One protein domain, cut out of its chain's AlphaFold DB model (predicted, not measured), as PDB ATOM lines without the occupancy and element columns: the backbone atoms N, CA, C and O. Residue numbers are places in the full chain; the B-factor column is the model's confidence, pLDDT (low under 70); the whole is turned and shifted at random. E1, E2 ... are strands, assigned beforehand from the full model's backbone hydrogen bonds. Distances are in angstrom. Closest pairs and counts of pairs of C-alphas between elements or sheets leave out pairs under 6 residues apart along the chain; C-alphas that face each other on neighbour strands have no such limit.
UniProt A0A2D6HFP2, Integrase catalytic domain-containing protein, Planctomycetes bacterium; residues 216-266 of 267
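Overview. This is residues 216 to 266 of the 267 residues of the protein "Integrase catalytic domain-containing protein" of Planctomycetes bacterium (UniProt A0A2D6HFP2). With little regular structure, this is a long two-stranded hairpin, E1 and E2, and beyond the open end of that hairpin the unnamed stretch of residues 216 to 244 folds back on itself in wide loops. The printed part has 51 residues with no named helix and two named strands, E1 then E2, in one antiparallel sheet. The class is all strand, but with only 14 residues in named elements. The whole is loose, with a radius of gyration of the C-alphas of 13.7 A, and flat, spanning 39 by 24 by 12 A.

Along the chain. E1, residues 245 to 251, runs 19.4 A from C-alpha 245 at (-38.094, 37.136, -0.847). E2, residues 259 to 265, runs 19.5 A to C-alpha 265 at (-42.150, 36.786, -2.411).

Arrangement. E1 and E2 form an antiparallel hairpin at 156 degrees over a short link. C-alphas 247 and 263 face each other at 4.8 A. N 248 and O 262 are within hydrogen-bond range at 2.8 A, as are N 260 and O 250.

Size, cuts and confidence. The C-alphas farthest apart, of Pro 227 and Gly 254, are 39.5 A apart. The printed part has no cut. Mean pLDDT of the printed part is 90.6; no printed residue is under 70.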
ATOM      1  N   PRO A 216     -45.993  26.614   4.053       90.94
ATOM      2  CA  PRO A 216     -44.844  26.232   3.251       90.94
ATOM      3  C   PRO A 216     -43.642  27.144   3.528       90.94
ATOM      4  O   PRO A 216     -43.768  28.371   3.500       90.94
ATOM      5  N   ARG A 217     -42.491  26.540   3.830       90.06
ATOM      6  CA  ARG A 217     -41.255  27.254   4.142       90.06
ATOM      7  C   ARG A 217     -40.681  27.928   2.910       90.06
ATOM      8  O   ARG A 217     -40.830  27.466   1.781       90.06
ATOM      9  N   ILE A 218     -39.936  28.987   3.162       88.44
ATOM     10  CA  ILE A 218     -39.139  29.671   2.155       88.44
ATOM     11  C   ILE A 218     -37.754  29.021   2.104       88.44
ATOM     12  O   ILE A 218     -37.146  28.779   3.146       88.44
ATOM     13  N   GLU A 219     -37.262  28.736   0.898       90.75
ATOM     14  CA  GLU A 219     -35.919  28.196   0.677       90.75
ATOM     15  C   GLU A 219     -35.143  29.103  -0.293       90.75
ATOM     16  O   GLU A 219     -35.304  28.979  -1.507       90.75
ATOM     17  N   PRO A 220     -34.312  30.029   0.215       88.88
ATOM     18  CA  PRO A 220     -33.600  30.989  -0.628       88.88
ATOM     19  C   PRO A 220     -32.436  30.365  -1.415       88.88
ATOM     20  O   PRO A 220     -31.871  31.011  -2.293       88.88
ATOM     21  N   ARG A 221     -32.033  29.126  -1.110       91.12
ATOM     22  CA  ARG A 221     -30.905  28.459  -1.771       91.12
ATOM     23  C   ARG A 221     -31.389  27.688  -2.999       91.12
ATOM     24  O   ARG A 221     -32.085  26.686  -2.858       91.12
ATOM     25  N   ALA A 222     -30.965  28.113  -4.189       92.06
ATOM     26  CA  ALA A 222     -31.409  27.557  -5.476       92.06
ATOM     27  C   ALA A 222     -31.222  26.039  -5.615       92.06
ATOM     28  O   ALA A 222     -32.101  25.344  -6.108       92.06
ATOM     29  N   ASN A 223     -30.099  25.513  -5.125       92.50
ATOM     30  CA  ASN A 223     -29.756  24.096  -5.275       92.50
ATOM     31  C   ASN A 223     -30.144  23.250  -4.053       92.50
ATOM     32  O   ASN A 223     -29.680  22.120  -3.916       92.50
ATOM     33  N   TRP A 224     -30.943  23.786  -3.124       92.12
ATOM     34  CA  TRP A 224     -31.317  23.038  -1.929       92.12
ATOM     35  C   TRP A 224     -32.422  22.025  -2.244       92.12
ATOM     36  O   TRP A 224     -33.481  22.421  -2.740       92.12
ATOM     37  N   PRO A 225     -32.234  20.725  -1.937       91.56
ATOM     38  CA  PRO A 225     -33.255  19.733  -2.230       91.56
ATOM     39  C   PRO A 225     -34.565  20.057  -1.501       91.56
ATOM     40  O   PRO A 225     -34.587  20.308  -0.295       91.56
ATOM     41  N   ARG A 226     -35.682  20.012  -2.232       89.38
ATOM     42  CA  ARG A 226     -37.031  20.199  -1.672       89.38
ATOM     43  C   ARG A 226     -37.361  19.283  -0.484       89.38
ATOM     44  O   ARG A 226     -37.952  19.800   0.462       89.38
ATOM     45  N   PRO A 227     -37.007  17.978  -0.486       90.44
ATOM     46  CA  PRO A 227     -37.318  17.096   0.639       90.44
ATOM     47  C   PRO A 227     -36.368  17.277   1.830       90.44
ATOM     48  O   PRO A 227     -36.518  16.579   2.830       90.44
ATOM     49  N   SER A 228     -35.384  18.179   1.745       90.38
ATOM     50  CA  SER A 228     -34.461  18.424   2.851       90.38
ATOM     51  C   SER A 228     -35.201  18.905   4.100       90.38
ATOM     52  O   SER A 228     -36.103  19.747   3.983       90.38
ATOM     53  N   PRO A 229     -34.771  18.451   5.291       90.50
ATOM     54  CA  PRO A 229     -35.417  18.801   6.544       90.50
ATOM     55  C   PRO A 229     -35.286  20.297   6.859       90.50
ATOM     56  O   PRO A 229     -34.312  20.954   6.478       90.50
ATOM     57  N   CYS A 230     -36.262  20.829   7.591       88.62
ATOM     58  CA  CYS A 230     -36.245  22.175   8.167       88.62
ATOM     59  C   CYS A 230     -36.449  22.148   9.688       88.62
ATOM     60  O   CYS A 230     -36.596  21.082  10.287       88.62
ATOM     61  N   ALA A 231     -36.459  23.323  10.323       85.38
ATOM     62  CA  ALA A 231     -36.934  23.441  11.699       85.38
ATOM     63  C   ALA A 231     -38.368  22.899  11.797       85.38
ATOM     64  O   ALA A 231     -39.157  23.086  10.873       85.38
ATOM     65  N   THR A 232     -38.693  22.208  12.888       84.50
ATOM     66  CA  THR A 232     -40.030  21.644  13.094       84.50
ATOM     67  C   THR A 232     -41.097  22.746  13.156       84.50
ATOM     68  O   THR A 232     -40.847  23.779  13.779       84.50
ATOM     69  N   PRO A 233     -42.294  22.525  12.582       90.06
ATOM     70  CA  PRO A 233     -42.729  21.315  11.875       90.06
ATOM     71  C   PRO A 233     -42.124  21.203  10.465       90.06
ATOM     72  O   PRO A 233     -41.793  22.204   9.841       90.06
ATOM     73  N   GLN A 234     -42.001  19.977   9.946       91.38
ATOM     74  CA  GLN A 234     -41.600  19.788   8.549       91.38
ATOM     75  C   GLN A 234     -42.682  20.344   7.619       91.38
ATOM     76  O   GLN A 234     -43.845  19.946   7.712       91.38
ATOM     77  N   THR A 235     -42.305  21.251   6.718       92.38
ATOM     78  CA  THR A 235     -43.221  21.868   5.753       92.38
ATOM     79  C   THR A 235     -42.649  21.856   4.338       92.38
ATOM     80  O   THR A 235     -41.437  21.804   4.118       92.38
ATOM     81  N   LEU A 236     -43.550  21.896   3.353       91.81
ATOM     82  CA  LEU A 236     -43.198  21.965   1.934       91.81
ATOM     83  C   LEU A 236     -42.515  23.294   1.599       91.81
ATOM     84  O   LEU A 236     -42.758  24.295   2.261       91.81
ATOM     85  N   VAL A 237     -41.712  23.335   0.535       90.44
ATOM     86  CA  VAL A 237     -41.147  24.594   0.023       90.44
ATOM     87  C   VAL A 237     -42.213  25.372  -0.754       90.44
ATOM     88  O   VAL A 237     -42.837  24.831  -1.669       90.44
ATOM     89  N   ALA A 238     -42.410  26.643  -0.404       88.75
ATOM     90  CA  ALA A 238     -43.208  27.590  -1.173       88.75
ATOM     91  C   ALA A 238     -42.513  27.894  -2.510       88.75
ATOM     92  O   ALA A 238     -41.371  28.343  -2.512       88.75
ATOM     93  N   GLY A 239     -43.193  27.690  -3.641       87.19
ATOM     94  CA  GLY A 239     -42.607  27.984  -4.954       87.19
ATOM     95  C   GLY A 239     -41.450  27.043  -5.295       87.19
ATOM     96  O   GLY A 239     -41.613  25.826  -5.178       87.19
ATOM     97  N   GLN A 240     -40.320  27.592  -5.748       86.44
ATOM     98  CA  GLN A 240     -39.081  26.880  -6.092       86.44
ATOM     99  C   GLN A 240     -37.942  27.297  -5.142       86.44
ATOM    100  O   GLN A 240     -37.859  28.470  -4.772       86.44
ATOM    101  N   PRO A 241     -37.031  26.381  -4.760       90.19
ATOM    102  CA  PRO A 241     -35.782  26.774  -4.113       90.19
ATOM    103  C   PRO A 241     -35.049  27.842  -4.940       90.19
ATOM    104  O   PRO A 241     -34.984  27.744  -6.164       90.19
ATOM    105  N   GLY A 242     -34.503  28.865  -4.283       88.62
ATOM    106  CA  GLY A 242     -33.840  29.993  -4.956       88.62
ATOM    107  C   GLY A 242     -34.750  31.176  -5.282       88.62
ATOM    108  O   GLY A 242     -34.252  32.204  -5.744       88.62
ATOM    109  N   ASP A 243     -36.053  31.066  -5.011       87.50
ATOM    110  CA  ASP A 243     -36.965  32.205  -5.069       87.50
ATOM    111  C   ASP A 243     -36.462  33.346  -4.162       87.50
ATOM    112  O   ASP A 243     -35.988  33.130  -3.041       87.50
ATOM    113  N   ARG A 244     -36.568  34.589  -4.649       87.94
ATOM    114  CA  ARG A 244     -36.211  35.788  -3.881       87.94
ATOM    115  C   ARG A 244     -37.390  36.234  -3.023       87.94
ATOM    116  O   ARG A 244     -38.538  36.241  -3.466       87.94
ATOM    117  N   PHE A 245     -37.097  36.654  -1.798       84.56
ATOM    118  CA  PHE A 245     -38.094  37.136  -0.847       84.56
ATOM    119  C   PHE A 245     -37.633  38.447  -0.221       84.56
ATOM    120  O   PHE A 245     -36.447  38.639   0.042       84.56
ATOM    121  N   ALA A 246     -38.585  39.336   0.035       89.56
ATOM    122  CA  ALA A 246     -38.378  40.565   0.777       89.56
ATOM    123  C   ALA A 246     -38.765  40.351   2.246       89.56
ATOM    124  O   ALA A 246     -39.882  39.915   2.552       89.56
ATOM    125  N   LEU A 247     -37.841  40.681   3.149       91.06
ATOM    126  CA  LEU A 247     -38.100  40.788   4.581       91.06
ATOM    127  C   LEU A 247     -38.688  42.167   4.873       91.06
ATOM    128  O   LEU A 247     -38.019  43.182   4.684       91.06
ATOM    129  N   LYS A 248     -39.933  42.205   5.345       92.88
ATOM    130  CA  LYS A 248     -40.599  43.431   5.778       92.88
ATOM    131  C   LYS A 248     -40.686  43.434   7.300       92.88
ATOM    132  O   LYS A 248     -41.271  42.526   7.887       92.88
ATOM    133  N   VAL A 249     -40.117  44.465   7.921       94.88
ATOM    134  CA  VAL A 249     -40.211  44.698   9.366       94.88
ATOM    135  C   VAL A 249     -41.096  45.915   9.596       94.88
ATOM    136  O   VAL A 249     -40.735  47.034   9.240       94.88
ATOM    137  N   GLU A 250     -42.275  45.683  10.157       96.38
ATOM    138  CA  GLU A 250     -43.241  46.717  10.529       96.38
ATOM    139  C   GLU A 250     -43.199  46.950  12.042       96.38
ATOM    140  O   GLU A 250     -42.716  46.113  12.799       96.38
ATOM    141  N   GLN A 251     -43.689  48.102  12.492       96.19
ATOM    142  CA  GLN A 251     -43.736  48.462  13.909       96.19
ATOM    143  C   GLN A 251     -45.190  48.458  14.360       96.19
ATOM    144  O   GLN A 251     -46.000  49.221  13.828       96.19
ATOM    145  N   PHE A 252     -45.536  47.602  15.322       96.94
ATOM    146  CA  PHE A 252     -46.914  47.497  15.790       96.94
ATOM    147  C   PHE A 252     -47.354  48.817  16.424       96.94
ATOM    148  O   PHE A 252     -46.742  49.292  17.381       96.94
ATOM    149  N   GLN A 253     -48.388  49.441  15.854       95.44
ATOM    150  CA  GLN A 253     -48.891  50.743  16.301       95.44
ATOM    151  C   GLN A 253     -47.779  51.816  16.397       95.44
ATOM    152  O   GLN A 253     -47.783  52.642  17.305       95.44
ATOM    153  N   GLY A 254     -46.773  51.765  15.510       94.75
ATOM    154  CA  GLY A 254     -45.646  52.709  15.489       94.75
ATOM    155  C   GLY A 254     -44.573  52.483  16.567       94.75
ATOM    156  O   GLY A 254     -43.662  53.297  16.706       94.75
ATOM    157  N   ARG A 255     -44.645  51.389  17.336       95.56
ATOM    158  CA  ARG A 255     -43.698  51.088  18.420       95.56
ATOM    159  C   ARG A 255     -42.501  50.304  17.901       95.56
ATOM    160  O   ARG A 255     -42.611  49.136  17.542       95.56
ATOM    161  N   ARG A 256     -41.322  50.933  17.929       94.50
ATOM    162  CA  ARG A 256     -40.054  50.316  17.490       94.50
ATOM    163  C   ARG A 256     -39.710  49.020  18.230       94.50
ATOM    164  O   ARG A 256     -39.114  48.132  17.634       94.50
ATOM    165  N   HIS A 257     -40.084  48.923  19.505       94.88
ATOM    166  CA  HIS A 257     -39.813  47.764  20.358       94.88
ATOM    167  C   HIS A 257     -40.778  46.586  20.126       94.88
ATOM    168  O   HIS A 257     -40.549  45.510  20.663       94.88
ATOM    169  N   LEU A 258     -41.817  46.760  19.295       96.81
ATOM    170  CA  LEU A 258     -42.802  45.728  18.951       96.81
ATOM    171  C   LEU A 258     -42.741  45.412  17.443       96.81
ATOM    172  O   LEU A 258     -43.625  45.822  16.679       96.81
ATOM    173  N   PRO A 259     -41.676  44.741  16.965       96.75
ATOM    174  CA  PRO A 259     -41.498  44.471  15.546       96.75
ATOM    175  C   PRO A 259     -42.444  43.367  15.058       96.75
ATOM    176  O   PRO A 259     -42.595  42.325  15.692       96.75
ATOM    177  N   ILE A 260     -43.031  43.557  13.881       96.00
ATOM    178  CA  ILE A 260     -43.758  42.523  13.141       96.00
ATOM    179  C   ILE A 260     -42.927  42.174  11.917       96.00
ATOM    180  O   ILE A 260     -42.725  42.998  11.026       96.00
ATOM    181  N   VAL A 261     -42.436  40.941  11.881       92.12
ATOM    182  CA  VAL A 261     -41.579  40.453  10.806       92.12
ATOM    183  C   VAL A 261     -42.414  39.612   9.849       92.12
ATOM    184  O   VAL A 261     -42.981  38.594  10.241       92.12
ATOM    185  N   THR A 262     -42.484  40.020   8.583       90.38
ATOM    186  CA  THR A 262     -43.154  39.257   7.524       90.38
ATOM    187  C   THR A 262     -42.224  39.028   6.340       90.38
ATOM    188  O   THR A 262     -41.384  39.861   6.006       90.38
ATOM    189  N   LEU A 263     -42.380  37.877   5.689       86.88
ATOM    190  CA  LEU A 263     -41.676  37.534   4.459       86.88
ATOM    191  C   LEU A 263     -42.674  37.544   3.301       86.88
ATOM    192  O   LEU A 263     -43.736  36.924   3.389       86.88
ATOM    193  N   ARG A 264     -42.339  38.241   2.214       84.75
ATOM    194  CA  ARG A 264     -43.134  38.269   0.976       84.75
ATOM    195  C   ARG A 264     -42.274  37.827  -0.197       84.75
ATOM    196  O   ARG A 264     -41.087  38.134  -0.227       84.75
ATOM    197  N   ARG A 265     -42.855  37.115  -1.164       78.75
ATOM    198  CA  ARG A 265     -42.150  36.786  -2.411       78.75
ATOM    199  C   ARG A 265     -41.844  38.087  -3.152       78.75
ATOM    200  O   ARG A 265     -42.725  38.941  -3.251       78.75
ATOM    201  N   ALA A 266     -40.600  38.258  -3.585       79.06
ATOM    202  CA  ALA A 266     -40.242  39.367  -4.459       79.06
ATOM    203  C   ALA A 266     -40.875  39.110  -5.835       79.06
ATOM    204  O   ALA A 266     -40.880  37.963  -6.289       79.06
TER     205      ALA A 266